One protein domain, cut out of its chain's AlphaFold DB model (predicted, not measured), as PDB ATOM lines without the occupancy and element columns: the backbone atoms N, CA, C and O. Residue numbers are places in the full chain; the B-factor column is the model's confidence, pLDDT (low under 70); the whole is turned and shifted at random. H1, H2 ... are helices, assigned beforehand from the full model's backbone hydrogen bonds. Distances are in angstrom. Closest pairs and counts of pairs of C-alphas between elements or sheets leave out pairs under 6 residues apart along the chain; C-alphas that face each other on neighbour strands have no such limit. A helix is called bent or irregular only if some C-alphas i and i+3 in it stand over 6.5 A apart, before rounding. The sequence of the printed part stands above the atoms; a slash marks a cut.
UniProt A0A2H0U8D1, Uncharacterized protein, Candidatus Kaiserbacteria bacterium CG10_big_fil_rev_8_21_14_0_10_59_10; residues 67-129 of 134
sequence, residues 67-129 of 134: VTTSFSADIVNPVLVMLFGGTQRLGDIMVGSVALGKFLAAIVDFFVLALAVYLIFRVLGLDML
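This is residues 67 to 129 of the 134 residues of an uncharacterized protein of Candidatus Kaiserbacteria bacterium CG10_big_fil_rev_8_21_14_0_10_59_10 (UniProt A0A2H0U8D1). A long helix, H2, makes the length of a rod, and the shorter H1 crosses it at a steep angle, a lopsided X that meets near residue 72 of H1 and residue 109 of H2. A long loop, residues 84 to 99, leads from the end of H1 back to the start of H2, and at the other end residues 118 to 129 stick out. The printed part has 63 residues with two named helices, H1 then H2, and no named strand; its class is all helix. It is loose, with a radius of gyration of the C-alphas of 14.7 A, and spans 52 by 21 by 17 A.

H1 runs from Val 67 to Leu 83, 23.4 A from first to last C-alpha, beginning at C-alpha 67 (-31.663, 41.166, 79.532). It has a kink of 26 degrees near residue 77. H1 is neither bent nor irregular, but only just: C-alphas 74 and 77 are 6.4 A apart. H2 runs from Leu 100, C-alpha at (-55.471, 43.804, 75.095), to Val 123, C-alpha at (-23.324, 56.554, 78.624), over 34.8 A.

H1 and H2 touch, and H2 does so with residues 105 to 116 alone. Their closest C-alphas, those of Ser 72 and Asp 109, are 5.8 A apart. The helices run opposite ways at a steep tilt of 60 degrees. In H2 every O i to N i+4 pair is within hydrogen-bond range; in H1, 11 of 13 are.

The C-alphas of Gly 96 and Leu 129, the two farthest apart, are 52.1 A from each other. Residues 118 to 129, of which 118 to 123 belong to H2, stand free; the other 51 residues span 35 by 20 by 14 A. The printed part has no cut, and the link from H1 to H2, 16 residues, is long. The mean pLDDT of the printed part is 75.1, and residues 84 to 101 and 126 to 129 are under 70.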
ATOM      1  N   VAL A  67     -31.951  40.443  78.283       88.50
ATOM      2  CA  VAL A  67     -31.663  41.166  79.532       88.50
ATOM      3  C   VAL A  67     -32.681  42.279  79.738       88.50
ATOM      4  O   VAL A  67     -33.256  42.399  80.818       88.50
ATOM      5  N   THR A  68     -32.961  43.060  78.697       86.44
ATOM      6  CA  THR A  68     -33.901  44.169  78.820       86.44
ATOM      7  C   THR A  68     -35.347  43.708  78.965       86.44
ATOM      8  O   THR A  68     -36.079  44.289  79.762       86.44
ATOM      9  N   THR A  69     -35.759  42.643  78.277       86.69
ATOM     10  CA  THR A  69     -37.090  42.057  78.481       86.69
ATOM     11  C   THR A  69     -37.256  41.558  79.914       86.69
ATOM     12  O   THR A  69     -38.290  41.818  80.521       86.69
ATOM     13  N   SER A  70     -36.238  40.907  80.491       89.00
ATOM     14  CA  SER A  70     -36.289  40.469  81.898       89.00
ATOM     15  C   SER A  70     -36.358  41.666  82.849       89.00
ATOM     16  O   SER A  70     -37.185  41.692  83.751       89.00
ATOM     17  N   PHE A  71     -35.577  42.717  82.591       86.25
ATOM     18  CA  PHE A  71     -35.652  43.964  83.356       86.25
ATOM     19  C   PHE A  71     -37.050  44.601  83.303       86.25
ATOM     20  O   PHE A  71     -37.594  44.993  84.336       86.25
ATOM     21  N   SER A  72     -37.660  44.677  82.120       83.25
ATOM     22  CA  SER A  72     -39.015  45.214  81.987       83.25
ATOM     23  C   SER A  72     -40.040  44.338  82.713       83.25
ATOM     24  O   SER A  72     -40.861  44.837  83.483       83.25
ATOM     25  N   ALA A  73     -39.951  43.019  82.546       83.56
ATOM     26  CA  ALA A  73     -40.867  42.065  83.155       83.56
ATOM     27  C   ALA A  73     -40.795  42.036  84.688       83.56
ATOM     28  O   ALA A  73     -41.845  41.942  85.329       83.56
ATOM     29  N   ASP A  74     -39.592  42.133  85.251       85.88
ATOM     30  CA  ASP A  74     -39.348  41.914  86.678       85.88
ATOM     31  C   ASP A  74     -39.292  43.217  87.485       85.88
ATOM     32  O   ASP A  74     -39.553  43.198  88.686       85.88
ATOM     33  N   ILE A  75     -38.979  44.353  86.850       85.94
ATOM     34  CA  ILE A  75     -38.855  45.653  87.528       85.94
ATOM     35  C   ILE A  75     -39.933  46.625  87.056       85.94
ATOM     36  O   ILE A  75     -40.687  47.151  87.873       85.94
ATOM     37  N   VAL A  76     -40.042  46.862  85.747       82.31
ATOM     38  CA  VAL A  76     -40.940  47.903  85.221       82.31
ATOM     39  C   VAL A  76     -42.404  47.503  85.380       82.31
ATOM     40  O   VAL A  76     -43.195  48.268  85.929       82.31
ATOM     41  N   ASN A  77     -42.773  46.292  84.965       79.12
ATOM     42  CA  ASN A  77     -44.154  45.823  85.017       79.12
ATOM     43  C   ASN A  77     -44.730  45.809  86.448       79.12
ATOM     44  O   ASN A  77     -45.826  46.343  86.624       79.12
ATOM     45  N   PRO A  78     -44.037  45.301  87.487       80.94
ATOM     46  CA  PRO A  78     -44.526  45.396  88.865       80.94
ATOM     47  C   PRO A  78     -44.709  46.837  89.356       80.94
ATOM     48  O   PRO A  78     -45.697  47.132  90.027       80.94
ATOM     49  N   VAL A  79     -43.802  47.749  88.989       82.94
ATOM     50  CA  VAL A  79     -43.914  49.174  89.344       82.94
ATOM     51  C   VAL A  79     -45.124  49.817  88.666       82.94
ATOM     52  O   VAL A  79     -45.873  50.545  89.313       82.94
ATOM     53  N   LEU A  80     -45.376  49.516  87.391       75.31
ATOM     54  CA  LEU A  80     -46.553  50.023  86.682       75.31
ATOM     55  C   LEU A  80     -47.855  49.486  87.287       75.31
ATOM     56  O   LEU A  80     -48.785  50.255  87.508       75.31
ATOM     57  N   VAL A  81     -47.913  48.194  87.615       74.50
ATOM     58  CA  VAL A  81     -49.068  47.574  88.287       74.50
ATOM     59  C   VAL A  81     -49.360  48.270  89.623       74.50
ATOM     60  O   VAL A  81     -50.511  48.612  89.897       74.50
ATOM     61  N   MET A  82     -48.318  48.566  90.407       79.25
ATOM     62  CA  MET A  82     -48.436  49.298  91.672       79.25
ATOM     63  C   MET A  82     -48.950  50.734  91.477       79.25
ATOM     64  O   MET A  82     -49.800  51.183  92.243       79.25
ATOM     65  N   LEU A  83     -48.470  51.450  90.456       73.56
ATOM     66  CA  LEU A  83     -48.867  52.838  90.183       73.56
ATOM     67  C   LEU A  83     -50.290  52.964  89.627       73.56
ATOM     68  O   LEU A  83     -50.997  53.911  89.964       73.56
ATOM     69  N   PHE A  84     -50.723  52.019  88.793       69.81
ATOM     70  CA  PHE A  84     -52.063  52.014  88.197       69.81
ATOM     71  C   PHE A  84     -53.113  51.284  89.056       69.81
ATOM     72  O   PHE A  84     -54.250  51.120  88.620       69.81
ATOM     73  N   GLY A  85     -52.763  50.878  90.286       58.12
ATOM     74  CA  GLY A  85     -53.706  50.390  91.299       58.12
ATOM     75  C   GLY A  85     -54.382  49.051  90.983       58.12
ATOM     76  O   GLY A  85     -55.383  48.709  91.610       58.12
ATOM     77  N   GLY A  86     -53.866  48.294  90.013       61.66
ATOM     78  CA  GLY A  86     -54.388  46.980  89.643       61.66
ATOM     79  C   GLY A  86     -53.671  45.862  90.397       61.66
ATOM     80  O   GLY A  86     -52.462  45.901  90.568       61.66
ATOM     81  N   THR A  87     -54.389  44.823  90.823       55.31
ATOM     82  CA  THR A  87     -53.787  43.576  91.341       55.31
ATOM     83  C   THR A  87     -53.413  42.592  90.228       55.31
ATOM     84  O   THR A  87     -52.862  41.527  90.494       55.31
ATOM     85  N   GLN A  88     -53.731  42.929  88.977       58.97
ATOM     86  CA  GLN A  88     -53.486  42.109  87.796       58.97
ATOM     87  C   GLN A  88     -52.278  42.648  87.033       58.97
ATOM     88  O   GLN A  88     -52.138  43.859  86.852       58.97
ATOM     89  N   ARG A  89     -51.404  41.745  86.563       60.69
ATOM     90  CA  ARG A  89     -50.319  42.119  85.647       60.69
ATOM     91  C   ARG A  89     -50.950  42.817  84.442       60.69
ATOM     92  O   ARG A  89     -52.039  42.425  84.030       60.69
ATOM     93  N   LEU A  90     -50.271  43.789  83.823       58.88
ATOM     94  CA  LEU A  90     -50.783  44.435  82.601       58.88
ATOM     95  C   LEU A  90     -51.235  43.395  81.555       58.88
ATOM     96  O   LEU A  90     -52.252  43.596  80.911       58.88
ATOM     97  N   GLY A  91     -50.553  42.245  81.462       57.31
ATOM     98  CA  GLY A  91     -50.902  41.119  80.583       57.31
ATOM     99  C   GLY A  91     -52.180  40.335  80.920       57.31
ATOM    100  O   GLY A  91     -52.654  39.586  80.066       57.31
ATOM    101  N   ASP A  92     -52.741  40.516  82.114       59.97
ATOM    102  CA  ASP A  92     -53.920  39.799  82.620       59.97
ATOM    103  C   ASP A  92     -55.212  40.628  82.490       59.97
ATOM    104  O   ASP A  92     -56.300  40.141  82.798       59.97
ATOM    105  N   ILE A  93     -55.115  41.869  81.991       58.84
ATOM    106  CA  ILE A  93     -56.279  42.688  81.637       58.84
ATOM    107  C   ILE A  93     -56.902  42.102  80.364       58.84
ATOM    108  O   ILE A  93     -56.493  42.395  79.233       58.84
ATOM    109  N   MET A  94     -57.893  41.235  80.563       53.34
ATOM    110  CA  MET A  94     -58.756  40.723  79.505       53.34
ATOM    111  C   MET A  94     -60.004  41.601  79.412       53.34
ATOM    112  O   MET A  94     -60.800  41.666  80.345       53.34
ATOM    113  N   VAL A  95     -60.198  42.264  78.270       54.22
ATOM    114  CA  VAL A  95     -61.486  42.881  77.921       54.22
ATOM    115  C   VAL A  95     -62.204  41.882  77.013       54.22
ATOM    116  O   VAL A  95     -61.955  41.824  75.811       54.22
ATOM    117  N   GLY A  96     -63.028  41.011  77.604       65.62
ATOM    118  CA  GLY A  96     -63.650  39.887  76.892       65.62
ATOM    119  C   GLY A  96     -62.649  38.768  76.561       65.62
ATOM    120  O   GLY A  96     -61.954  38.280  77.446       65.62
ATOM    121  N   SER A  97     -62.575  38.346  75.293       58.97
ATOM    122  CA  SER A  97     -61.679  37.284  74.788       58.97
ATOM    123  C   SER A  97     -60.379  37.802  74.151       58.97
ATOM    124  O   SER A  97     -59.550  37.008  73.703       58.97
ATOM    125  N   VAL A  98     -60.173  39.123  74.114       61.69
ATOM    126  CA  VAL A  98     -58.988  39.752  73.512       61.69
ATOM    127  C   VAL A  98     -58.008  40.161  74.610       61.69
ATOM    128  O   VAL A  98     -58.339  40.934  75.511       61.69
ATOM    129  N   ALA A  99     -56.775  39.661  74.523       66.62
ATOM    130  CA  ALA A  99     -55.692  39.970  75.456       66.62
ATOM    131  C   ALA A  99     -55.079  41.359  75.181       66.62
ATOM    132  O   ALA A  99     -53.897  41.481  74.858       66.62
ATOM    133  N   LEU A 100     -55.892  42.414  75.302       69.75
ATOM    134  CA  LEU A 100     -55.471  43.804  75.095       69.75
ATOM    135  C   LEU A 100     -54.330  44.196  76.050       69.75
ATOM    136  O   LEU A 100     -53.405  44.910  75.669       69.75
ATOM    137  N   GLY A 101     -54.347  43.633  77.259       69.50
ATOM    138  CA  GLY A 101     -53.295  43.790  78.248       69.50
ATOM    139  C   GLY A 101     -51.910  43.298  77.807       69.50
ATOM    140  O   GLY A 101     -50.904  43.962  78.053       69.50
ATOM    141  N   LYS A 102     -51.835  42.169  77.084       73.25
ATOM    142  CA  LYS A 102     -50.556  41.637  76.570       73.25
ATOM    143  C   LYS A 102     -49.959  42.529  75.491       73.25
ATOM    144  O   LYS A 102     -48.746  42.703  75.441       73.25
ATOM    145  N   PHE A 103     -50.809  43.102  74.647       79.00
ATOM    146  CA  PHE A 103     -50.372  44.038  73.621       79.00
ATOM    147  C   PHE A 103     -49.832  45.334  74.238       79.00
ATOM    148  O   PHE A 103     -48.756  45.790  73.859       79.00
ATOM    149  N   LEU A 104     -50.523  45.886  75.240       77.44
ATOM    150  CA  LEU A 104     -50.066  47.094  75.925       77.44
ATOM    151  C   LEU A 104     -48.764  46.856  76.710       77.44
ATOM    152  O   LEU A 104     -47.868  47.694  76.664       77.44
ATOM    153  N   ALA A 105     -48.622  45.692  77.351       75.81
ATOM    154  CA  ALA A 105     -47.368  45.280  77.983       75.81
ATOM    155  C   ALA A 105     -46.215  45.194  76.966       75.81
ATOM    156  O   ALA A 105     -45.141  45.725  77.220       75.81
ATOM    157  N   ALA A 106     -46.455  44.628  75.778       80.75
ATOM    158  CA  ALA A 106     -45.445  44.568  74.720       80.75
ATOM    159  C   ALA A 106     -45.026  45.962  74.211       80.75
ATOM    160  O   ALA A 106     -43.856  46.178  73.900       80.75
ATOM    161  N   ILE A 107     -45.959  46.921  74.150       85.38
ATOM    162  CA  ILE A 107     -45.643  48.319  73.814       85.38
ATOM    163  C   ILE A 107     -44.742  48.938  74.887       85.38
ATOM    164  O   ILE A 107     -43.747  49.581  74.557       85.38
ATOM    165  N   VAL A 108     -45.065  48.737  76.165       81.50
ATOM    166  CA  VAL A 108     -44.236  49.218  77.279       81.50
ATOM    167  C   VAL A 108     -42.840  48.602  77.217       81.50
ATOM    168  O   VAL A 108     -41.855  49.338  77.253       81.50
ATOM    169  N   ASP A 109     -42.742  47.283  77.044       82.31
ATOM    170  CA  ASP A 109     -41.465  46.573  76.929       82.31
ATOM    171  C   ASP A 109     -40.620  47.116  75.764       82.31
ATOM    172  O   ASP A 109     -39.407  47.286  75.898       82.31
ATOM    173  N   PHE A 110     -41.250  47.464  74.636       86.75
ATOM    174  CA  PHE A 110     -40.575  48.104  73.506       86.75
ATOM    175  C   PHE A 110     -39.996  49.479  73.871       86.75
ATOM    176  O   PHE A 110     -38.837  49.757  73.555       86.75
ATOM    177  N   PHE A 111     -40.757  50.332  74.564       89.25
ATOM    178  CA  PHE A 111     -40.262  51.642  75.005       89.25
ATOM    179  C   PHE A 111     -39.138  51.525  76.037       89.25
ATOM    180  O   PHE A 111     -38.169  52.283  75.971       89.25
ATOM    181  N   VAL A 112     -39.224  50.560  76.953       85.94
ATOM    182  CA  VAL A 112     -38.157  50.274  77.922       85.94
ATOM    183  C   VAL A 112     -36.895  49.794  77.209       85.94
ATOM    184  O   VAL A 112     -35.809  50.283  77.511       85.94
ATOM    185  N   LEU A 113     -37.022  48.894  76.227       88.19
ATOM    186  CA  LEU A 113     -35.901  48.437  75.405       88.19
ATOM    187  C   LEU A 113     -35.244  49.584  74.640       88.19
ATOM    188  O   LEU A 113     -34.023  49.728  74.686       88.19
ATOM    189  N   ALA A 114     -36.045  50.429  73.991       89.69
ATOM    190  CA  ALA A 114     -35.550  51.601  73.282       89.69
ATOM    191  C   ALA A 114     -34.811  52.568  74.224       89.69
ATOM    192  O   ALA A 114     -33.717  53.029  73.896       89.69
ATOM    193  N   LEU A 115     -35.366  52.827  75.414       88.38
ATOM    194  CA  LEU A 115     -34.749  53.693  76.419       88.38
ATOM    195  C   LEU A 115     -33.447  53.098  76.969       88.38
ATOM    196  O   LEU A 115     -32.454  53.811  77.086       88.38
ATOM    197  N   ALA A 116     -33.427  51.803  77.283       85.00
ATOM    198  CA  ALA A 116     -32.238  51.125  77.789       85.00
ATOM    199  C   ALA A 116     -31.097  51.160  76.765       85.00
ATOM    200  O   ALA A 116     -29.971  51.514  77.110       85.00
ATOM    201  N   VAL A 117     -31.394  50.860  75.495       84.44
ATOM    202  CA  VAL A 117     -30.413  50.959  74.409       84.44
ATOM    203  C   VAL A 117     -29.932  52.404  74.270       84.44
ATOM    204  O   VAL A 117     -28.727  52.636  74.286       84.44
ATOM    205  N   TYR A 118     -30.834  53.386  74.229       86.88
ATOM    206  CA  TYR A 118     -30.462  54.803  74.165       86.88
ATOM    207  C   TYR A 118     -29.513  55.215  75.300       86.88
ATOM    208  O   TYR A 118     -28.474  55.822  75.041       86.88
ATOM    209  N   LEU A 119     -29.830  54.850  76.547       86.00
ATOM    210  CA  LEU A 119     -28.988  55.164  77.700       86.00
ATOM    211  C   LEU A 119     -27.610  54.510  77.594       86.00
ATOM    212  O   LEU A 119     -26.619  55.164  77.901       86.00
ATOM    213  N   ILE A 120     -27.521  53.263  77.125       82.12
ATOM    214  CA  ILE A 120     -26.236  52.583  76.918       82.12
ATOM    215  C   ILE A 120     -25.393  53.323  75.875       82.12
ATOM    216  O   ILE A 120     -24.234  53.630  76.144       82.12
ATOM    217  N   PHE A 121     -25.963  53.664  74.717       81.56
ATOM    218  CA  PHE A 121     -25.251  54.421  73.679       81.56
ATOM    219  C   PHE A 121     -24.792  55.792  74.191       81.56
ATOM    220  O   PHE A 121     -23.650  56.195  73.954       81.56
ATOM    221  N   ARG A 122     -25.650  56.454  74.975       83.56
ATOM    222  CA  ARG A 122     -25.378  57.760  75.574       83.56
ATOM    223  C   ARG A 122     -24.280  57.715  76.638       83.56
ATOM    224  O   ARG A 122     -23.408  58.579  76.644       83.56
ATOM    225  N   VAL A 123     -24.309  56.729  77.537       82.94
ATOM    226  CA  VAL A 123     -23.324  56.554  78.624       82.94
ATOM    227  C   VAL A 123     -21.973  56.110  78.078       82.94
ATOM    228  O   VAL A 123     -20.941  56.592  78.537       82.94
ATOM    229  N   LEU A 124     -21.966  55.229  77.075       78.44
ATOM    230  CA  LEU A 124     -20.737  54.805  76.407       78.44
ATOM    231  C   LEU A 124     -20.098  55.925  75.571       78.44
ATOM    232  O   LEU A 124     -18.968  55.762  75.117       78.44
ATOM    233  N   GLY A 125     -20.783  57.059  75.379       70.12
ATOM    234  CA  GLY A 125     -20.211  58.244  74.742       70.12
ATOM    235  C   GLY A 125     -19.776  58.008  73.296       70.12
ATOM    236  O   GLY A 125     -18.916  58.734  72.797       70.12
ATOM    237  N   LEU A 126     -20.356  57.014  72.611       62.19
ATOM    238  CA  LEU A 126     -20.064  56.735  71.199       62.19
ATOM    239  C   LEU A 126     -20.458  57.923  70.306       62.19
ATOM    240  O   LEU A 126     -19.838  58.135  69.268       62.19
ATOM    241  N   ASP A 127     -21.381  58.768  70.777       62.91
ATOM    242  CA  ASP A 127     -21.724  60.080  70.211       62.91
ATOM    243  C   ASP A 127     -20.502  61.016  70.065       62.91
ATOM    244  O   ASP A 127     -20.521  61.957  69.275       62.91
ATOM    245  N   MET A 128     -19.445  60.805  70.864       57.88
ATOM    246  CA  MET A 128     -18.270  61.681  70.945       57.88
ATOM    247  C   MET A 128     -17.050  61.179  70.162       57.88
ATOM    248  O   MET A 128     -16.068  61.915  70.050       57.88
ATOM    249  N   LEU A 129     -17.098  59.964  69.606       58.34
ATOM    250  CA  LEU A 129     -15.982  59.379  68.851       58.34
ATOM    251  C   LEU A 129     -15.965  59.770  67.367       58.34
ATOM    252  O   LEU A 129     -14.989  59.482  66.680       58.34
TER     253      LEU A 129